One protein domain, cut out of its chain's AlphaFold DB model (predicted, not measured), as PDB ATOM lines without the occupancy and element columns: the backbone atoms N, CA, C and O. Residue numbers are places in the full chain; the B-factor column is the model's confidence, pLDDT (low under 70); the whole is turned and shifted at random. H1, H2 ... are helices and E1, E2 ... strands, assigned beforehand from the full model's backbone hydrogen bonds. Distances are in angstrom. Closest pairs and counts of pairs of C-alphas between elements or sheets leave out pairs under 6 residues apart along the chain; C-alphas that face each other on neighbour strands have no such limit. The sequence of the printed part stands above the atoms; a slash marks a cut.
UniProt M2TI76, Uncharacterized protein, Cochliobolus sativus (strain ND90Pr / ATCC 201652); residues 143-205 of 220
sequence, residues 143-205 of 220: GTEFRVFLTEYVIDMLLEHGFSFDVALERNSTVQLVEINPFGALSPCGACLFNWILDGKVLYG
ATOM      1  N   GLY A 143     -43.949  39.794  50.805       85.62
ATOM      2  CA  GLY A 143     -43.025  40.785  50.235       85.62
ATOM      3  C   GLY A 143     -41.714  40.968  51.012       85.62
ATOM      4  O   GLY A 143     -40.846  41.708  50.559       85.62
ATOM      5  N   THR A 144     -41.570  40.338  52.181       88.62
ATOM      6  CA  THR A 144     -40.325  40.316  52.962       88.62
ATOM      7  C   THR A 144     -39.743  38.904  53.093       88.62
ATOM      8  O   THR A 144     -38.832  38.695  53.896       88.62
ATOM      9  N   GLU A 145     -40.242  37.944  52.302       91.06
ATOM     10  CA  GLU A 145     -39.681  36.598  52.159       91.06
ATOM     11  C   GLU A 145     -38.614  36.592  51.050       91.06
ATOM     12  O   GLU A 145     -38.845  37.065  49.937       91.06
ATOM     13  N   PHE A 146     -37.435  36.049  51.347       92.62
ATOM     14  CA  PHE A 146     -36.310  35.946  50.423       92.62
ATOM     15  C   PHE A 146     -35.810  34.511  50.353       92.62
ATOM     16  O   PHE A 146     -35.715  33.831  51.372       92.62
ATOM     17  N   ARG A 147     -35.399  34.081  49.159       93.19
ATOM     18  CA  ARG A 147     -34.652  32.837  48.979       93.19
ATOM     19  C   ARG A 147     -33.161  33.125  48.947       93.19
ATOM     20  O   ARG A 147     -32.694  33.909  48.122       93.19
ATOM     21  N   VAL A 148     -32.423  32.454  49.819       92.19
ATOM     22  CA  VAL A 148     -30.964  32.502  49.885       92.19
ATOM     23  C   VAL A 148     -30.403  31.217  49.288       92.19
ATOM     24  O   VAL A 148     -30.870  30.121  49.593       92.19
ATOM     25  N   PHE A 149     -29.392  31.357  48.436       90.19
ATOM     26  CA  PHE A 149     -28.671  30.252  47.813       90.19
ATOM     27  C   PHE A 149     -27.270  30.176  48.428       90.19
ATOM     28  O   PHE A 149     -26.543  31.167  48.394       90.19
ATOM     29  N   LEU A 150     -26.907  29.031  49.012       83.81
ATOM     30  CA  LEU A 150     -25.581  28.791  49.585       83.81
ATOM     31  C   LEU A 150     -24.907  27.590  48.920       83.81
ATOM     32  O   LEU A 150     -25.490  26.508  48.801       83.81
ATOM     33  N   THR A 151     -23.646  27.784  48.541       76.44
ATOM     34  CA  THR A 151     -22.751  26.725  48.062       76.44
ATOM     35  C   THR A 151     -21.600  26.484  49.031       76.44
ATOM     36  O   THR A 151     -21.478  27.175  50.041       76.44
ATOM     37  N   GLU A 152     -20.804  25.451  48.744       63.69
ATOM     38  CA  GLU A 152     -19.916  24.690  49.642       63.69
ATOM     39  C   GLU A 152     -18.871  25.468  50.465       63.69
ATOM     40  O   GLU A 152     -18.154  24.867  51.251       63.69
ATOM     41  N   TYR A 153     -18.785  26.793  50.388       55.25
ATOM     42  CA  TYR A 153     -17.703  27.545  51.034       55.25
ATOM     43  C   TYR A 153     -17.988  28.049  52.456       55.25
ATOM     44  O   TYR A 153     -17.152  28.757  53.013       55.25
ATOM     45  N   VAL A 154     -19.141  27.732  53.065       53.31
ATOM     46  CA  VAL A 154     -19.532  28.355  54.351       53.31
ATOM     47  C   VAL A 154     -19.701  27.368  55.515       53.31
ATOM     48  O   VAL A 154     -19.530  27.783  56.660       53.31
ATOM     49  N   ILE A 155     -19.997  26.076  55.291       55.12
ATOM     50  CA  ILE A 155     -20.194  25.112  56.395       55.12
ATOM     51  C   ILE A 155     -19.709  23.703  56.008       55.12
ATOM     52  O   ILE A 155     -20.494  22.883  55.536       55.12
ATOM     53  N   ASP A 156     -18.448  23.391  56.325       51.94
ATOM     54  CA  ASP A 156     -17.816  22.061  56.156       51.94
ATOM     55  C   ASP A 156     -18.549  20.910  56.881       51.94
ATOM     56  O   ASP A 156     -18.251  19.738  56.671       51.94
ATOM     57  N   MET A 157     -19.507  21.219  57.762       48.69
ATOM     58  CA  MET A 157     -20.236  20.227  58.558       48.69
ATOM     59  C   MET A 157     -21.625  19.853  58.031       48.69
ATOM     60  O   MET A 157     -22.200  18.916  58.582       48.69
ATOM     61  N   LEU A 158     -22.194  20.549  57.031       47.94
ATOM     62  CA  LEU A 158     -23.594  20.303  56.651       47.94
ATOM     63  C   LEU A 158     -23.817  19.550  55.341       47.94
ATOM     64  O   LEU A 158     -24.710  18.706  55.355       47.94
ATOM     65  N   LEU A 159     -23.087  19.763  54.240       52.66
ATOM     66  CA  LEU A 159     -23.465  19.087  52.993       52.66
ATOM     67  C   LEU A 159     -22.322  18.910  51.977       52.66
ATOM     68  O   LEU A 159     -21.623  19.853  51.640       52.66
ATOM     69  N   GLU A 160     -22.270  17.713  51.393       56.53
ATOM     70  CA  GLU A 160     -21.591  17.365  50.127       56.53
ATOM     71  C   GLU A 160     -22.296  17.994  48.895       56.53
ATOM     72  O   GLU A 160     -21.944  17.741  47.746       56.53
ATOM     73  N   HIS A 161     -23.373  18.758  49.127       63.00
ATOM     74  CA  HIS A 161     -24.287  19.333  48.141       63.00
ATOM     75  C   HIS A 161     -24.691  20.758  48.577       63.00
ATOM     76  O   HIS A 161     -24.880  21.018  49.755       63.00
ATOM     77  N   GLY A 162     -24.875  21.718  47.667       74.94
ATOM     78  CA  GLY A 162     -25.399  23.040  48.062       74.94
ATOM     79  C   GLY A 162     -26.787  22.964  48.732       74.94
ATOM     80  O   GLY A 162     -27.490  21.953  48.638       74.94
ATOM     81  N   PHE A 163     -27.244  24.063  49.340       84.94
ATOM     82  CA  PHE A 163     -28.633  24.207  49.802       84.94
ATOM     83  C   PHE A 163     -29.182  25.602  49.513       84.94
ATOM     84  O   PHE A 163     -28.449  26.579  49.372       84.94
ATOM     85  N   SER A 164     -30.501  25.696  49.411       88.38
ATOM     86  CA  SER A 164     -31.197  26.979  49.441       88.38
ATOM     87  C   SER A 164     -32.135  27.017  50.636       88.38
ATOM     88  O   SER A 164     -32.538  25.977  51.152       88.38
ATOM     89  N   PHE A 165     -32.463  28.202  51.123       89.75
ATOM     90  CA  PHE A 165     -33.423  28.344  52.205       89.75
ATOM     91  C   PHE A 165     -34.200  29.640  52.069       89.75
ATOM     92  O   PHE A 165     -33.688  30.645  51.578       89.75
ATOM     93  N   ASP A 166     -35.451  29.584  52.494       90.12
ATOM     94  CA  ASP A 166     -36.344  30.727  52.526       90.12
ATOM     95  C   ASP A 166     -36.235  31.383  53.900       90.12
ATOM     96  O   ASP A 166     -36.238  30.702  54.932       90.12
ATOM     97  N   VAL A 167     -36.112  32.705  53.917       91.44
ATOM     98  CA  VAL A 167     -36.092  33.521  55.128       91.44
ATOM     99  C   VAL A 167     -37.150  34.602  55.054       91.44
ATOM    100  O   VAL A 167     -37.388  35.156  53.987       91.44
ATOM    101  N   ALA A 168     -37.740  34.950  56.188       90.00
ATOM    102  CA  ALA A 168     -38.609  36.110  56.316       90.00
ATOM    103  C   ALA A 168     -37.902  37.191  57.139       90.00
ATOM    104  O   ALA A 168     -37.375  36.913  58.220       90.00
ATOM    105  N   LEU A 169     -37.884  38.422  56.626       89.62
ATOM    106  CA  LEU A 169     -37.460  39.592  57.390       89.62
ATOM    107  C   LEU A 169     -38.648  40.111  58.208       89.62
ATOM    108  O   LEU A 169     -39.664  40.540  57.652       89.62
ATOM    109  N   GLU A 170     -38.507  40.075  59.528       85.75
ATOM    110  CA  GLU A 170     -39.497  40.569  60.481       85.75
ATOM    111  C   GLU A 170     -39.395  42.095  60.677       85.75
ATOM    112  O   GLU A 170     -38.370  42.730  60.410       85.75
ATOM    113  N   ARG A 171     -40.461  42.718  61.201       82.12
ATOM    114  CA  ARG A 171     -40.544  44.185  61.399       82.12
ATOM    115  C   ARG A 171     -39.477  44.752  62.342       82.12
ATOM    116  O   ARG A 171     -39.087  45.907  62.216       82.12
ATOM    117  N   ASN A 172     -39.018  43.952  63.294       84.50
ATOM    118  CA  ASN A 172     -37.939  44.263  64.238       84.50
ATOM    119  C   ASN A 172     -36.533  44.051  63.626       84.50
ATOM    120  O   ASN A 172     -35.544  44.111  64.353       84.50
ATOM    121  N   SER A 173     -36.441  43.803  62.312       84.06
ATOM    122  CA  SER A 173     -35.208  43.467  61.589       84.06
ATOM    123  C   SER A 173     -34.567  42.131  61.991       84.06
ATOM    124  O   SER A 173     -33.392  41.909  61.691       84.06
ATOM    125  N   THR A 174     -35.297  41.229  62.657       87.12
ATOM    126  CA  THR A 174     -34.848  39.841  62.821       87.12
ATOM    127  C   THR A 174     -35.138  39.032  61.564       87.12
ATOM    128  O   THR A 174     -36.017  39.363  60.769       87.12
ATOM    129  N   VAL A 175     -34.354  37.975  61.369       87.44
ATOM    130  CA  VAL A 175     -34.493  37.061  60.235       87.44
ATOM    131  C   VAL A 175     -34.978  35.723  60.764       87.44
ATOM    132  O   VAL A 175     -34.327  35.117  61.618       87.44
ATOM    133  N   GLN A 176     -36.109  35.263  60.247       86.44
ATOM    134  CA  GLN A 176     -36.672  33.957  60.555       86.44
ATOM    135  C   GLN A 176     -36.369  32.986  59.415       86.44
ATOM    136  O   GLN A 176     -36.638  33.287  58.255       86.44
ATOM    137  N   LEU A 177     -35.847  31.800  59.738       85.44
ATOM    138  CA  LEU A 177     -35.766  30.691  58.788       85.44
ATOM    139  C   LEU A 177     -37.170  30.114  58.551       85.44
ATOM    140  O   LEU A 177     -37.841  29.727  59.508       85.44
ATOM    141  N   VAL A 178     -37.590  30.034  57.289       82.56
ATOM    142  CA  VAL A 178     -38.917  29.551  56.873       82.56
ATOM    143  C   VAL A 178     -38.845  28.111  56.367       82.56
ATOM    144  O   VAL A 178     -39.605  27.253  56.819       82.56
ATOM    145  N   GLU A 179     -37.933  27.824  55.439       82.81
ATOM    146  CA  GLU A 179     -37.838  26.519  54.775       82.81
ATOM    147  C   GLU A 179     -36.401  26.241  54.318       82.81
ATOM    148  O   GLU A 179     -35.707  27.155  53.893       82.81
ATOM    149  N   ILE A 180     -35.955  24.982  54.383       84.00
ATOM    150  CA  ILE A 180     -34.695  24.523  53.774       84.00
ATOM    151  C   ILE A 180     -35.043  23.665  52.557       84.00
ATOM    152  O   ILE A 180     -35.878  22.763  52.640       84.00
ATOM    153  N   ASN A 181     -34.370  23.935  51.445       84.44
ATOM    154  CA  ASN A 181     -34.629  23.393  50.124       84.44
ATOM    155  C   ASN A 181     -33.346  22.786  49.521       84.44
ATOM    156  O   ASN A 181     -32.261  23.362  49.659       84.44
ATOM    157  N   PRO A 182     -33.448  21.661  48.787       81.50
ATOM    158  CA  PRO A 182     -32.355  21.180  47.948       81.50
ATOM    159  C   PRO A 182     -31.874  22.251  46.955       81.50
ATOM    160  O   PRO A 182     -32.652  23.097  46.513       81.50
ATOM    161  N   PHE A 183     -30.596  22.204  46.583       86.25
ATOM    162  CA  PHE A 183     -29.978  23.164  45.667       86.25
ATOM    163  C   PHE A 183     -29.710  22.578  44.283       86.25
ATOM    164  O   PHE A 183     -29.442  21.386  44.129       86.25
ATOM    165  N   GLY A 184     -29.708  23.457  43.283       83.81
ATOM    166  CA  GLY A 184     -29.186  23.183  41.953       83.81
ATOM    167  C   GLY A 184     -30.258  22.953  40.894       83.81
ATOM    168  O   GLY A 184     -31.432  22.725  41.190       83.81
ATOM    169  N   ALA A 185     -29.820  22.980  39.635       84.06
ATOM    170  CA  ALA A 185     -30.680  22.903  38.452       84.06
ATOM    171  C   ALA A 185     -31.494  21.601  38.336       84.06
ATOM    172  O   ALA A 185     -32.540  21.578  37.697       84.06
ATOM    173  N   LEU A 186     -31.003  20.516  38.943       81.19
ATOM    174  CA  LEU A 186     -31.679  19.216  38.977       81.19
ATOM    175  C   LEU A 186     -32.639  19.082  40.167       81.19
ATOM    176  O   LEU A 186     -33.368  18.095  40.269       81.19
ATOM    177  N   SER A 187     -32.636  20.054  41.082       77.12
ATOM    178  CA  SER A 187     -33.578  20.076  42.189       77.12
ATOM    179  C   SER A 187     -34.970  20.499  41.700       77.12
ATOM    180  O   SER A 187     -35.091  21.294  40.768       77.12
ATOM    181  N   PRO A 188     -36.053  20.040  42.352       71.62
ATOM    182  CA  PRO A 188     -37.400  20.543  42.077       71.62
ATOM    183  C   PRO A 188     -37.613  21.983  42.585       71.62
ATOM    184  O   PRO A 188     -38.730  22.495  42.525       71.62
ATOM    185  N   CYS A 189     -36.581  22.626  43.142       80.25
ATOM    186  CA  CYS A 189     -36.694  23.939  43.749       80.25
ATOM    187  C   CYS A 189     -36.534  25.034  42.694       80.25
ATOM    188  O   CYS A 189     -35.599  25.043  41.893       80.25
ATOM    189  N   GLY A 190     -37.463  25.988  42.703       85.50
ATOM    190  CA  GLY A 190     -37.383  27.159  41.837       85.50
ATOM    191  C   GLY A 190     -36.212  28.073  42.207       85.50
ATOM    192  O   GLY A 190     -35.881  28.220  43.385       85.50
ATOM    193  N   ALA A 191     -35.639  28.726  41.194       90.00
ATOM    194  CA  ALA A 191     -34.603  29.754  41.336       90.00
ATOM    195  C   ALA A 191     -35.174  31.180  41.533       90.00
ATOM    196  O   ALA A 191     -34.428  32.155  41.571       90.00
ATOM    197  N   CYS A 192     -36.499  31.310  41.691       91.88
ATOM    198  CA  CYS A 192     -37.203  32.587  41.840       91.88
ATOM    199  C   CYS A 192     -36.907  33.548  40.671       91.88
ATOM    200  O   CYS A 192     -37.309  33.264  39.548       91.88
ATOM    201  N   LEU A 193     -36.234  34.673  40.937       94.19
ATOM    202  CA  LEU A 193     -35.864  35.684  39.937       94.19
ATOM    203  C   LEU A 193     -34.551  35.372  39.206       94.19
ATOM    204  O   LEU A 193     -34.160  36.119  38.315       94.19
ATOM    205  N   PHE A 194     -33.879  34.286  39.577       94.50
ATOM    206  CA  PHE A 194     -32.702  33.785  38.886       94.50
ATOM    207  C   PHE A 194     -33.073  32.639  37.946       94.50
ATOM    208  O   PHE A 194     -34.118  31.996  38.071       94.50
ATOM    209  N   ASN A 195     -32.171  32.334  37.023       93.56
ATOM    210  CA  ASN A 195     -32.226  31.167  36.166       93.56
ATOM    211  C   ASN A 195     -31.047  30.236  36.473       93.56
ATOM    212  O   ASN A 195     -29.891  30.640  36.398       93.56
ATOM    213  N   TRP A 196     -31.329  28.960  36.754       91.75
ATOM    214  CA  TRP A 196     -30.305  27.972  37.113       91.75
ATOM    215  C   TRP A 196     -29.167  27.827  36.092       91.75
ATOM    216  O   TRP A 196     -28.047  27.502  36.478       91.75
ATOM    217  N   ILE A 197     -29.450  28.042  34.804       90.75
ATOM    218  CA  ILE A 197     -28.474  27.900  33.720       90.75
ATOM    219  C   ILE A 197     -27.765  29.233  33.473       90.75
ATOM    220  O   ILE A 197     -26.537  29.278  33.465       90.75
ATOM    221  N   LEU A 198     -28.522  30.317  33.283       94.25
ATOM    222  CA  LEU A 198     -27.951  31.620  32.914       94.25
ATOM    223  C   LEU A 198     -27.197  32.279  34.075       94.25
ATOM    224  O   LEU A 198     -26.134  32.853  33.864       94.25
ATOM    225  N   ASP A 199     -27.710  32.141  35.298       94.25
ATOM    226  CA  ASP A 199     -27.120  32.710  36.514       94.25
ATOM    227  C   ASP A 199     -26.310  31.673  37.302       94.25
ATOM    228  O   ASP A 199     -25.919  31.921  38.441       94.25
ATOM    229  N   GLY A 200     -26.027  30.507  36.707       90.31
ATOM    230  CA  GLY A 200     -25.361  29.393  37.382       90.31
ATOM    231  C   GLY A 200     -24.036  29.792  38.034       90.31
ATOM    232  O   GLY A 200     -23.765  29.405  39.161       90.31
ATOM    233  N   LYS A 201     -23.231  30.650  37.401       90.62
ATOM    234  CA  LYS A 201     -21.974  31.115  38.011       90.62
ATOM    235  C   LYS A 201     -22.187  31.895  39.311       90.62
ATOM    236  O   LYS A 201     -21.432  31.704  40.257       90.62
ATOM    237  N   VAL A 202     -23.224  32.726  39.373       91.19
ATOM    238  CA  VAL A 202     -23.591  33.474  40.584       91.19
ATOM    239  C   VAL A 202     -24.165  32.519  41.625       91.19
ATOM    240  O   VAL A 202     -23.709  32.497  42.764       91.19
ATOM    241  N   LEU A 203     -25.130  31.685  41.225       89.38
ATOM    242  CA  LEU A 203     -25.816  30.763  42.130       89.38
ATOM    243  C   LEU A 203     -24.863  29.740  42.748       89.38
ATOM    244  O   LEU A 203     -25.065  29.368  43.896       89.38
ATOM    245  N   TYR A 204     -23.840  29.303  42.007       86.94
ATOM    246  CA  TYR A 204     -22.853  28.326  42.466       86.94
ATOM    247  C   TYR A 204     -21.640  28.954  43.184       86.94
ATOM    248  O   TYR A 204     -20.753  28.226  43.627       86.94
ATOM    249  N   GLY A 205     -21.601  30.282  43.345       85.44
ATOM    250  CA  GLY A 205     -20.525  30.987  44.053       85.44
ATOM    251  C   GLY A 205     -19.219  31.141  43.259       85.44
ATOM    252  O   GLY A 205     -18.169  31.374  43.848       85.44
TER     253      GLY A 205
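AT A GLANCE: This is residues 143 to 205 of the 220 residues of an uncharacterized protein of Cochliobolus sativus (strain ND90Pr / ATCC 201652) (UniProt M2TI76). With little regular structure, this is a strongly twisted sheet of E1, E2 and E3 side by side, with a long loop between E1 and E2 and a long stretch after E3 leading to H1, a short helix that only grazes the sheet. The 63 printed residues have three named strands, an antiparallel meander with each strand beside the one before, then one named helix; 25 residues are in these, mostly strand. The whole is only just compact, close to loose, with a radius of gyration of the C-alphas of 12.4 A and spans of 34 by 28 by 19 A.

IN THESE COORDINATES: E1, residues 145 to 150, spans 16.3 A from C-alpha 145 at (-39.681, 36.598, 52.159). E2, residues 163 to 169, spans 19.3 A. E3, residues 175 to 182, spans 20.2 A and bends by 57 degrees at residue 178. H1, residues 200 to 203, ends with C-alpha 203 at (-25.816, 30.763, 42.130).

HOW THE PARTS SIT: E1 and E2 form a hairpin at 150 degrees, with N 148 and O 165 within hydrogen-bond range at 2.8 A. E2 and E3 form another at 156 degrees, with N 166 and O 179 at 2.8 A. H1 only grazes the sheet with residues 202 to 203; its closest C-alphas to E1 are those of Leu 203 and Phe 149, 6.4 A. H1 is too short for an O i to N i+4 pair; its one O i to N i+3 pair is within range.

THE WHOLE: The C-alphas of Asn 172 and Leu 186 are farthest apart, 36.1 A. The printed part has no cut. The links E1 to E2 and E3 to H1 are long; pLDDT is under 70 at residues 152 to 161.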